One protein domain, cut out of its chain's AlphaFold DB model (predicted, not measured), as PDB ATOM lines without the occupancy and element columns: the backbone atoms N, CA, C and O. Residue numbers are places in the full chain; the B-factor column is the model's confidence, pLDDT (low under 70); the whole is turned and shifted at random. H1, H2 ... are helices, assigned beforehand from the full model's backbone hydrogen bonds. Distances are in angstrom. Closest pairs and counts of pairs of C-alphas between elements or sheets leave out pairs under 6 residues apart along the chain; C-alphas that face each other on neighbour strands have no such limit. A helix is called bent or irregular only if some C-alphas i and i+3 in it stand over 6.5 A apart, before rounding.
ATOM      1  N   ILE A   2     -21.549  30.083  34.507       75.56
ATOM      2  CA  ILE A   2     -21.421  31.508  34.926       75.56
ATOM      3  C   ILE A   2     -22.788  32.084  35.285       75.56
ATOM      4  O   ILE A   2     -22.916  32.742  36.309       75.56
ATOM      5  N   ASP A   3     -23.808  31.788  34.480       83.94
ATOM      6  CA  ASP A   3     -25.165  32.297  34.709       83.94
ATOM      7  C   ASP A   3     -25.732  31.847  36.061       83.94
ATOM      8  O   ASP A   3     -26.287  32.667  36.784       83.94
ATOM      9  N   ASP A   4     -25.465  30.596  36.448       86.75
ATOM     10  CA  ASP A   4     -25.896  30.014  37.730       86.75
ATOM     11  C   ASP A   4     -25.298  30.714  38.965       86.75
ATOM     12  O   ASP A   4     -25.839  30.593  40.059       86.75
ATOM     13  N   VAL A   5     -24.192  31.450  38.807       94.25
ATOM     14  CA  VAL A   5     -23.495  32.157  39.900       94.25
ATOM     15  C   VAL A   5     -23.307  33.643  39.618       94.25
ATOM     16  O   VAL A   5     -22.468  34.296  40.238       94.25
ATOM     17  N   ARG A   6     -24.068  34.204  38.672       96.31
ATOM     18  CA  ARG A   6     -23.888  35.594  38.236       96.31
ATOM     19  C   ARG A   6     -24.066  36.583  39.387       96.31
ATOM     20  O   ARG A   6     -23.209  37.438  39.575       96.31
ATOM     21  N   ASP A   7     -25.121  36.413  40.179       96.69
ATOM     22  CA  ASP A   7     -25.389  37.259  41.348       96.69
ATOM     23  C   ASP A   7     -24.246  37.195  42.379       96.69
ATOM     24  O   ASP A   7     -23.740  38.225  42.829       96.69
ATOM     25  N   ILE A   8     -23.758  35.984  42.676       97.25
ATOM     26  CA  ILE A   8     -22.621  35.761  43.582       97.25
ATOM     27  C   ILE A   8     -21.367  36.477  43.064       97.25
ATOM     28  O   ILE A   8     -20.632  37.086  43.842       97.25
ATOM     29  N   ILE A   9     -21.113  36.427  41.752       98.00
ATOM     30  CA  ILE A   9     -19.976  37.110  41.123       98.00
ATOM     31  C   ILE A   9     -20.118  38.628  41.248       98.00
ATOM     32  O   ILE A   9     -19.154  39.292  41.628       98.00
ATOM     33  N   GLU A  10     -21.286  39.184  40.931       97.50
ATOM     34  CA  GLU A  10     -21.538  40.629  40.992       97.50
ATOM     35  C   GLU A  10     -21.351  41.158  42.416       97.50
ATOM     36  O   GLU A  10     -20.587  42.109  42.627       97.50
ATOM     37  N   ARG A  11     -21.931  40.476  43.410       97.38
ATOM     38  CA  ARG A  11     -21.707  40.786  44.827       97.38
ATOM     39  C   ARG A  11     -20.251  40.612  45.227       97.38
ATOM     40  O   ARG A  11     -19.691  41.510  45.842       97.38
ATOM     41  N   GLY A  12     -19.607  39.520  44.826       97.62
ATOM     42  CA  GLY A  12     -18.209  39.242  45.150       97.62
ATOM     43  C   GLY A  12     -17.234  40.260  44.555       97.62
ATOM     44  O   GLY A  12     -16.213  40.568  45.166       97.62
ATOM     45  N   ILE A  13     -17.546  40.839  43.393       97.69
ATOM     46  CA  ILE A  13     -16.783  41.955  42.817       97.69
ATOM     47  C   ILE A  13     -16.953  43.223  43.663       97.69
ATOM     48  O   ILE A  13     -15.981  43.963  43.836       97.69
ATOM     49  N   LEU A  14     -18.138  43.473  44.224       97.12
ATOM     50  CA  LEU A  14     -18.394  44.616  45.105       97.12
ATOM     51  C   LEU A  14     -17.833  44.424  46.516       97.12
ATOM     52  O   LEU A  14     -17.309  45.380  47.077       97.12
ATOM     53  N   SER A  15     -17.876  43.211  47.057       96.94
ATOM     54  CA  SER A  15     -17.393  42.836  48.386       96.94
ATOM     55  C   SER A  15     -17.169  41.324  48.428       96.94
ATOM     56  O   SER A  15     -18.120  40.542  48.424       96.94
ATOM     57  N   LEU A  16     -15.902  40.888  48.469       97.50
ATOM     58  CA  LEU A  16     -15.595  39.456  48.557       97.50
ATOM     59  C   LEU A  16     -16.185  38.855  49.840       97.50
ATOM     60  O   LEU A  16     -16.761  37.772  49.796       97.50
ATOM     61  N   HIS A  17     -16.083  39.586  50.952       96.62
ATOM     62  CA  HIS A  17     -16.610  39.188  52.256       96.62
ATOM     63  C   HIS A  17     -18.083  38.758  52.192       96.62
ATOM     64  O   HIS A  17     -18.441  37.731  52.760       96.62
ATOM     65  N   ASP A  18     -18.919  39.482  51.445       95.62
ATOM     66  CA  ASP A  18     -20.365  39.230  51.418       95.62
ATOM     67  C   ASP A  18     -20.752  38.046  50.521       95.62
ATOM     68  O   ASP A  18     -21.805  37.437  50.708       95.62
ATOM     69  N   ALA A  19     -19.909  37.696  49.547       97.69
ATOM     70  CA  ALA A  19     -20.120  36.533  48.684       97.69
ATOM     71  C   ALA A  19     -19.480  35.250  49.246       97.69
ATOM     72  O   ALA A  19     -19.907  34.146  48.908       97.69
ATOM     73  N   LEU A  20     -18.458  35.373  50.100       97.56
ATOM     74  CA  LEU A  20     -17.668  34.237  50.579       97.56
ATOM     75  C   LEU A  20     -18.466  33.136  51.287       97.56
ATOM     76  O   LEU A  20     -18.186  31.973  50.990       97.56
ATOM     77  N   PRO A  21     -19.435  33.426  52.180       98.12
ATOM     78  CA  PRO A  21     -20.202  32.379  52.853       98.12
ATOM     79  C   PRO A  21     -20.906  31.439  51.868       98.12
ATOM     80  O   PRO A  21     -20.825  30.221  52.002       98.12
ATOM     81  N   GLU A  22     -21.517  32.001  50.827       98.12
ATOM     82  CA  GLU A  22     -22.243  31.236  49.813       98.12
ATOM     83  C   GLU A  22     -21.292  30.488  48.871       98.12
ATOM     84  O   GLU A  22     -21.481  29.302  48.601       98.12
ATOM     85  N   ILE A  23     -20.197  31.128  48.437       98.44
ATOM     86  CA  ILE A  23     -19.149  30.448  47.655       98.44
ATOM     87  C   ILE A  23     -18.584  29.262  48.449       98.44
ATOM     88  O   ILE A  23     -18.297  28.209  47.877       98.44
ATOM     89  N   ARG A  24     -18.428  29.411  49.768       98.44
ATOM     90  CA  ARG A  24     -17.930  28.351  50.645       98.44
ATOM     91  C   ARG A  24     -18.918  27.195  50.768       98.44
ATOM     92  O   ARG A  24     -18.491  26.043  50.698       98.44
ATOM     93  N   GLU A  25     -20.210  27.480  50.899       98.38
ATOM     94  CA  GLU A  25     -21.253  26.449  50.889       98.38
ATOM     95  C   GLU A  25     -21.187  25.632  49.592       98.38
ATOM     96  O   GLU A  25     -21.047  24.404  49.631       98.38
ATOM     97  N   LEU A  26     -21.144  26.314  48.443       98.38
ATOM     98  CA  LEU A  26     -20.973  25.684  47.132       98.38
ATOM     99  C   LEU A  26     -19.677  24.862  47.043       98.38
ATOM    100  O   LEU A  26     -19.681  23.760  46.490       98.38
ATOM    101  N   ALA A  27     -18.574  25.361  47.608       98.38
ATOM    102  CA  ALA A  27     -17.281  24.680  47.604       98.38
ATOM    103  C   ALA A  27     -17.280  23.387  48.434       98.38
ATOM    104  O   ALA A  27     -16.597  22.438  48.052       98.38
ATOM    105  N   SER A  28     -18.037  23.341  49.533       98.12
ATOM    106  CA  SER A  28     -18.158  22.171  50.421       98.12
ATOM    107  C   SER A  28     -19.203  21.138  49.978       98.12
ATOM    108  O   SER A  28     -19.221  20.019  50.481       98.12
ATOM    109  N   SER A  29     -20.055  21.488  49.011       98.12
ATOM    110  CA  SER A  29     -21.159  20.645  48.541       98.12
ATOM    111  C   SER A  29     -20.704  19.277  48.015       98.12
ATOM    112  O   SER A  29     -19.710  19.176  47.290       98.12
ATOM    113  N   ASP A  30     -21.513  18.239  48.254       96.44
ATOM    114  CA  ASP A  30     -21.339  16.902  47.669       96.44
ATOM    115  C   ASP A  30     -21.556  16.886  46.146       96.44
ATOM    116  O   ASP A  30     -20.881  16.139  45.425       96.44
ATOM    117  N   ASP A  31     -22.419  17.764  45.622       97.00
ATOM    118  CA  ASP A  31     -22.578  17.949  44.177       97.00
ATOM    119  C   ASP A  31     -21.334  18.614  43.581       97.00
ATOM    120  O   ASP A  31     -21.007  19.767  43.875       97.00
ATOM    121  N   TRP A  32     -20.651  17.884  42.701       95.94
ATOM    122  CA  TRP A  32     -19.454  18.365  42.026       95.94
ATOM    123  C   TRP A  32     -19.713  19.591  41.149       95.94
ATOM    124  O   TRP A  32     -18.796  20.393  40.990       95.94
ATOM    125  N   ARG A  33     -20.933  19.767  40.618       96.44
ATOM    126  CA  ARG A  33     -21.285  20.935  39.793       96.44
ATOM    127  C   ARG A  33     -21.249  22.215  40.615       96.44
ATOM    128  O   ARG A  33     -20.580  23.158  40.210       96.44
ATOM    129  N   LYS A  34     -21.825  22.191  41.821       97.75
ATOM    130  CA  LYS A  34     -21.755  23.313  42.772       97.75
ATOM    131  C   LYS A  34     -20.310  23.682  43.119       97.75
ATOM    132  O   LYS A  34     -19.969  24.858  43.190       97.75
ATOM    133  N   ARG A  35     -19.417  22.693  43.238       97.81
ATOM    134  CA  ARG A  35     -17.984  22.957  43.457       97.81
ATOM    135  C   ARG A  35     -17.300  23.613  42.254       97.81
ATOM    136  O   ARG A  35     -16.390  24.419  42.444       97.81
ATOM    137  N   GLU A  36     -17.698  23.274  41.026       97.25
ATOM    138  CA  GLU A  36     -17.220  23.982  39.826       97.25
ATOM    139  C   GLU A  36     -17.772  25.407  39.745       97.25
ATOM    140  O   GLU A  36     -17.049  26.317  39.338       97.25
ATOM    141  N   ASP A  37     -19.018  25.616  40.158       98.00
ATOM    142  CA  ASP A  37     -19.640  26.936  40.226       98.00
ATOM    143  C   ASP A  37     -18.917  27.831  41.251       98.00
ATOM    144  O   ASP A  37     -18.556  28.962  40.923       98.00
ATOM    145  N   ALA A  38     -18.557  27.300  42.429       98.31
ATOM    146  CA  ALA A  38     -17.716  27.999  43.409       98.31
ATOM    147  C   ALA A  38     -16.357  28.415  42.819       98.31
ATOM    148  O   ALA A  38     -15.934  29.569  42.929       98.31
ATOM    149  N   ALA A  39     -15.671  27.482  42.150       98.00
ATOM    150  CA  ALA A  39     -14.393  27.771  41.505       98.00
ATOM    151  C   ALA A  39     -14.542  28.805  40.377       98.00
ATOM    152  O   ALA A  39     -13.685  29.676  40.227       98.00
ATOM    153  N   THR A  40     -15.628  28.740  39.604       97.75
ATOM    154  CA  THR A  40     -15.900  29.690  38.519       97.75
ATOM    155  C   THR A  40     -16.160  31.089  39.062       97.75
ATOM    156  O   THR A  40     -15.559  32.044  38.566       97.75
ATOM    157  N   ALA A  41     -16.956  31.210  40.127       98.31
ATOM    158  CA  ALA A  41     -17.201  32.483  40.790       98.31
ATOM    159  C   ALA A  41     -15.887  33.132  41.258       98.31
ATOM    160  O   ALA A  41     -15.604  34.281  40.919       98.31
ATOM    161  N   LEU A  42     -15.022  32.369  41.937       98.44
ATOM    162  CA  LEU A  42     -13.708  32.850  42.378       98.44
ATOM    163  C   LEU A  42     -12.819  33.280  41.203       98.44
ATOM    164  O   LEU A  42     -12.218  34.354  41.255       98.44
ATOM    165  N   VAL A  43     -12.764  32.498  40.116       97.69
ATOM    166  CA  VAL A  43     -11.991  32.864  38.914       97.69
ATOM    167  C   VAL A  43     -12.449  34.210  38.353       97.69
ATOM    168  O   VAL A  43     -11.606  35.036  37.994       97.69
ATOM    169  N   GLU A  44     -13.753  34.458  38.291       97.88
ATOM    170  CA  GLU A  44     -14.297  35.723  37.798       97.88
ATOM    171  C   GLU A  44     -14.015  36.884  38.761       97.88
ATOM    172  O   GLU A  44     -13.488  37.916  38.333       97.88
ATOM    173  N   ILE A  45     -14.229  36.695  40.065       98.38
ATOM    174  CA  ILE A  45     -13.966  37.716  41.090       98.38
ATOM    175  C   ILE A  45     -12.478  38.104  41.124       98.38
ATOM    176  O   ILE A  45     -12.151  39.289  41.251       98.38
ATOM    177  N   THR A  46     -11.548  37.161  40.897       98.06
ATOM    178  CA  THR A  46     -10.099  37.470  40.849       98.06
ATOM    179  C   THR A  46      -9.728  38.494  39.777       98.06
ATOM    180  O   THR A  46      -8.677  39.131  39.880       98.06
ATOM    181  N   LYS A  47     -10.569  38.709  38.753       96.38
ATOM    182  CA  LYS A  47     -10.329  39.741  37.733       96.38
ATOM    183  C   LYS A  47     -10.364  41.155  38.317       96.38
ATOM    184  O   LYS A  47      -9.772  42.052  37.717       96.38
ATOM    185  N   LYS A  48     -11.038  41.352  39.454       97.88
ATOM    186  CA  LYS A  48     -11.166  42.642  40.151       97.88
ATOM    187  C   LYS A  48     -10.568  42.622  41.560       97.88
ATOM    188  O   LYS A  48      -9.931  43.597  41.938       97.88
ATOM    189  N   ARG A  49     -10.681  41.506  42.289       97.31
ATOM    190  CA  ARG A  49     -10.243  41.350  43.691       97.31
ATOM    191  C   ARG A  49      -9.181  40.270  43.876       97.31
ATOM    192  O   ARG A  49      -9.256  39.426  44.762       97.31
ATOM    193  N   LYS A  50      -8.184  40.262  42.993       97.25
ATOM    194  CA  LYS A  50      -7.141  39.227  42.956       97.25
ATOM    195  C   LYS A  50      -6.496  38.961  44.320       97.25
ATOM    196  O   LYS A  50      -6.362  37.805  44.698       97.25
ATOM    197  N   ASP A  51      -6.067  40.010  45.014       97.31
ATOM    198  CA  ASP A  51      -5.219  39.864  46.203       97.31
ATOM    199  C   ASP A  51      -6.026  39.445  47.437       97.31
ATOM    200  O   ASP A  51      -5.551  38.636  48.233       97.31
ATOM    201  N   GLU A  52      -7.279  39.887  47.532       98.25
ATOM    202  CA  GLU A  52      -8.229  39.413  48.543       98.25
ATOM    203  C   GLU A  52      -8.565  37.935  48.334       98.25
ATOM    204  O   GLU A  52      -8.454  37.145  49.268       98.25
ATOM    205  N   VAL A  53      -8.884  37.532  47.096       98.56
ATOM    206  CA  VAL A  53      -9.179  36.121  46.804       98.56
ATOM    207  C   VAL A  53      -7.960  35.250  47.092       98.56
ATOM    208  O   VAL A  53      -8.099  34.221  47.737       98.56
ATOM    209  N   VAL A  54      -6.755  35.650  46.668       98.50
ATOM    210  CA  VAL A  54      -5.532  34.891  46.986       98.50
ATOM    211  C   VAL A  54      -5.350  34.750  48.498       98.50
ATOM    212  O   VAL A  54      -5.048  33.648  48.949       98.50
ATOM    213  N   SER A  55      -5.572  35.816  49.271       98.44
ATOM    214  CA  SER A  55      -5.458  35.782  50.736       98.44
ATOM    215  C   SER A  55      -6.428  34.776  51.360       98.44
ATOM    216  O   SER A  55      -6.021  33.966  52.188       98.44
ATOM    217  N   GLU A  56      -7.675  34.744  50.892       98.62
ATOM    218  CA  GLU A  56      -8.665  33.773  51.364       98.62
ATOM    219  C   GLU A  56      -8.317  32.335  50.945       98.62
ATOM    220  O   GLU A  56      -8.432  31.393  51.728       98.62
ATOM    221  N   MET A  57      -7.817  32.134  49.722       98.69
ATOM    222  CA  MET A  57      -7.441  30.798  49.246       98.69
ATOM    223  C   MET A  57      -6.235  30.212  49.996       98.69
ATOM    224  O   MET A  57      -6.094  28.990  50.062       98.69
ATOM    225  N   ILE A  58      -5.383  31.052  50.596       98.75
ATOM    226  CA  ILE A  58      -4.317  30.605  51.509       98.75
ATOM    227  C   ILE A  58      -4.920  29.963  52.760       98.75
ATOM    228  O   ILE A  58      -4.416  28.928  53.194       98.75
ATOM    229  N   ILE A  59      -6.001  30.536  53.295       98.62
ATOM    230  CA  ILE A  59      -6.738  29.999  54.447       98.62
ATOM    231  C   ILE A  59      -7.448  28.705  54.037       98.62
ATOM    232  O   ILE A  59      -7.294  27.669  54.682       98.62
ATOM    233  N   TRP A  60      -8.148  28.716  52.899       98.75
ATOM    234  CA  TRP A  60      -8.889  27.546  52.415       98.75
ATOM    235  C   TRP A  60      -7.993  26.353  52.099       98.75
ATOM    236  O   TRP A  60      -8.449  25.215  52.160       98.75
ATOM    237  N   ALA A  61      -6.720  26.578  51.773       98.69
ATOM    238  CA  ALA A  61      -5.755  25.506  51.560       98.69
ATOM    239  C   ALA A  61      -5.419  24.704  52.833       98.69
ATOM    240  O   ALA A  61      -4.827  23.633  52.718       98.69
ATOM    241  N   GLU A  62      -5.797  25.179  54.023       98.31
ATOM    242  CA  GLU A  62      -5.572  24.491  55.307       98.31
ATOM    243  C   GLU A  62      -6.832  23.818  55.865       98.31
ATOM    244  O   GLU A  62      -6.796  23.176  56.913       98.31
ATOM    245  N   GLU A  63      -7.953  23.940  55.159       98.50
ATOM    246  CA  GLU A  63      -9.244  23.438  55.614       98.50
ATOM    247  C   GLU A  63      -9.278  21.923  55.757       98.50
ATOM    248  O   GLU A  63      -8.640  21.181  55.008       98.50
ATOM    249  N   LYS A  64     -10.096  21.429  56.690       98.25
ATOM    250  CA  LYS A  64     -10.270  19.979  56.880       98.25
ATOM    251  C   LYS A  64     -10.937  19.330  55.667       98.25
ATOM    252  O   LYS A  64     -10.566  18.215  55.289       98.25
ATOM    253  N   ASP A  65     -11.873  20.038  55.040       98.50
ATOM    254  CA  ASP A  65     -12.614  19.549  53.883       98.50
ATOM    255  C   ASP A  65     -11.741  19.558  52.606       98.50
ATOM    256  O   ASP A  65     -11.329  20.627  52.137       98.50
ATOM    257  N   PRO A  66     -11.452  18.387  51.999       98.50
ATOM    258  CA  PRO A  66     -10.703  18.319  50.746       98.50
ATOM    259  C   PRO A  66     -11.401  19.001  49.561       98.50
ATOM    260  O   PRO A  66     -10.721  19.357  48.597       98.50
ATOM    261  N   ASN A  67     -12.723  19.175  49.591       98.62
ATOM    262  CA  ASN A  67     -13.456  19.886  48.551       98.62
ATOM    263  C   ASN A  67     -13.102  21.378  48.562       98.62
ATOM    264  O   ASN A  67     -12.717  21.920  47.522       98.62
ATOM    265  N   ILE A  68     -13.103  22.000  49.744       98.75
ATOM    266  CA  ILE A  68     -12.699  23.400  49.931       98.75
ATOM    267  C   ILE A  68     -11.226  23.594  49.549       98.75
ATOM    268  O   ILE A  68     -10.907  24.479  48.750       98.75
ATOM    269  N   ARG A  69     -10.329  22.707  50.009       98.81
ATOM    270  CA  ARG A  69      -8.906  22.747  49.615       98.81
ATOM    271  C   ARG A  69      -8.703  22.608  48.105       98.81
ATOM    272  O   ARG A  69      -7.816  23.232  47.535       98.81
ATOM    273  N   ARG A  70      -9.518  21.800  47.418       98.62
ATOM    274  CA  ARG A  70      -9.458  21.695  45.949       98.62
ATOM    275  C   ARG A  70      -9.898  22.997  45.287       98.62
ATOM    276  O   ARG A  70      -9.288  23.410  44.299       98.62
ATOM    277  N   VAL A  71     -10.967  23.620  45.782       98.56
ATOM    278  CA  VAL A  71     -11.464  24.889  45.236       98.56
ATOM    279  C   VAL A  71     -10.431  25.999  45.435       98.56
ATOM    280  O   VAL A  71     -10.281  26.825  44.536       98.56
ATOM    281  N   SER A  72      -9.631  25.956  46.506       98.50
ATOM    282  CA  SER A  72      -8.601  26.971  46.750       98.50
ATOM    283  C   SER A  72      -7.515  27.047  45.675       98.50
ATOM    284  O   SER A  72      -7.072  28.137  45.308       98.50
ATOM    285  N   SER A  73      -7.140  25.914  45.071       97.50
ATOM    286  CA  SER A  73      -6.276  25.909  43.886       97.50
ATOM    287  C   SER A  73      -7.037  26.156  42.581       97.50
ATOM    288  O   SER A  73      -6.516  26.799  41.666       97.50
ATOM    289  N   GLU A  74      -8.265  25.648  42.460       97.00
ATOM    290  CA  GLU A  74      -9.054  25.742  41.227       97.00
ATOM    291  C   GLU A  74      -9.506  27.179  40.921       97.00
ATOM    292  O   GLU A  74      -9.363  27.640  39.784       97.00
ATOM    293  N   GLY A  75      -9.971  27.899  41.946       97.12
ATOM    294  CA  GLY A  75     -10.439  29.285  41.872       97.12
ATOM    295  C   GLY A  75      -9.355  30.279  41.441       97.12
ATOM    296  O   GLY A  75      -9.650  31.364  40.950       97.12
ATOM    297  N   LEU A  76      -8.079  29.892  41.535       97.75
ATOM    298  CA  LEU A  76      -6.934  30.725  41.157       97.75
ATOM    299  C   LEU A  76      -6.392  30.440  39.753       97.75
ATOM    300  O   LEU A  76      -5.375  31.013  39.355       97.75
ATOM    301  N   ARG A  77      -7.054  29.600  38.947       94.75
ATOM    302  CA  ARG A  77      -6.586  29.250  37.589       94.75
ATOM    303  C   ARG A  77      -6.353  30.453  36.677       94.75
ATOM    304  O   ARG A  77      -5.444  30.413  35.843       94.75
ATOM    305  N   GLY A  78      -7.159  31.506  36.810       93.12
ATOM    306  CA  GLY A  78      -6.969  32.758  36.074       93.12
ATOM    307  C   GLY A  78      -5.676  33.479  36.469       93.12
ATOM    308  O   GLY A  78      -4.933  33.934  35.597       93.12
ATOM    309  N   VAL A  79      -5.386  33.520  37.773       96.38
ATOM    310  CA  VAL A  79      -4.190  34.141  38.355       96.38
ATOM    311  C   VAL A  79      -2.942  33.345  37.994       96.38
ATOM    312  O   VAL A  79      -2.018  33.907  37.415       96.38
ATOM    313  N   ALA A  80      -2.955  32.030  38.219       95.38
ATOM    314  CA  ALA A  80      -1.822  31.136  37.994       95.38
ATOM    315  C   ALA A  80      -1.227  31.242  36.580       95.38
ATOM    316  O   ALA A  80      -0.016  31.230  36.399       95.38
ATOM    317  N   ARG A  81      -2.073  31.382  35.550       91.44
ATOM    318  CA  ARG A  81      -1.612  31.497  34.154       91.44
ATOM    319  C   ARG A  81      -0.939  32.833  33.831       91.44
ATOM    320  O   ARG A  81      -0.241  32.908  32.822       91.44
ATOM    321  N   ARG A  82      -1.229  33.887  34.598       92.50
ATOM    322  CA  ARG A  82      -0.772  35.265  34.341       92.50
ATOM    323  C   ARG A  82       0.343  35.698  35.291       92.50
ATOM    324  O   ARG A  82       1.192  36.476  34.887       92.50
ATOM    325  N   ASN A  83       0.296  35.239  36.536       94.44
ATOM    326  CA  ASN A  83       1.246  35.547  37.598       94.44
ATOM    327  C   ASN A  83       1.337  34.314  38.521       94.44
ATOM    328  O   ASN A  83       0.626  34.244  39.531       94.44
ATOM    329  N   PRO A  84       2.096  33.283  38.109       95.75
ATOM    330  CA  PRO A  84       2.192  32.030  38.849       95.75
ATOM    331  C   PRO A  84       2.828  32.200  40.235       95.75
ATOM    332  O   PRO A  84       2.521  31.427  41.139       95.75
TER     333      PRO A  84
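Overview. This is residues 2 to 84 of the 160 residues of a protein of Candidatus Syntrophoarchaeum caldarius (UniProt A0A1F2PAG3). What does the fold look like? A long helix, H3, folds back on itself at residues 49 and 50, and its arm H3a forms the core: H1 and H2 pack on one side of it in a three-helix up-and-down bundle, while H4, paired with the second arm H3b, packs on the other side. The short H5 packs on the later part of H3a. What is it made of? The printed part has 83 residues with five named helices, H1 to H5 in chain order, and no named strand, and its class is all helix. It is compact and rounded, with a radius of gyration of the C-alphas of 11.3 A and spans of 28 by 27 by 21 A.

Along the chain. Where do the first helices run? H1 is residues 3 to 14, 17.5 A long, from C-alpha 3 at (-25.165, 32.297, 34.709); H2 is residues 16 to 28, 17.6 A. Both are irregular: C-alphas 4 and 7 are 8.1 A apart, and C-alphas 18 and 21 are 7.0 A apart. What follows them? H3, residues 32 to 60, was assigned as one helix by its hydrogen bonds but is bent, with C-alphas 48 and 51 8.9 A apart; its arms are H3a, residues 32 to 48, 25.7 A, and H3b, residues 51 to 60, 14.3 A. H4 is residues 66 to 74, 12.2 A, and H5 is residues 77 to 80, ending at C-alpha 80 (-1.822, 31.136, 37.994).

Arrangement. What surrounds H3a? H2 touches it, closest at the C-alphas of Ala 27 and Arg 35, 4.5 A, a hairpin at a shallow tilt of 24 degrees, opposite ways. H1 touches it at Ile 13 and Ile 45, closest C-alphas 5.4 A apart, the same way at 37 degrees, only just steep. With residues 43 to 47 alone it touches H5, closest at the C-alphas of Val 43 and Gly 78, 5.8 A. How does H4 sit? It forms a hairpin with H3b, closest at the C-alphas of Met 57 and Ser 72, 4.7 A, at a shallow tilt of 26 degrees; H1 and H4 are apart. Are the helix backbones complete? O i to N i+4 pairs within hydrogen-bond range number 6 of 8 in H1, 7 of 9 in H2, 11 of 13 in H3a, 5 of 6 in H3b and 4 of 5 in H4; H5 is too short for such a pair.

Size, cuts and confidence. How far does it reach? The two C-alphas farthest apart, those of Asp 30 and Asn 83, are 31.0 A apart. Are there cuts or long links? The printed part has no cut, and the links H1 to H2, H2 to H3, H3 to H4 and H4 to H5 are tight. Where is confidence low? The mean pLDDT of the printed part is 96.9, and no printed residue is under 70.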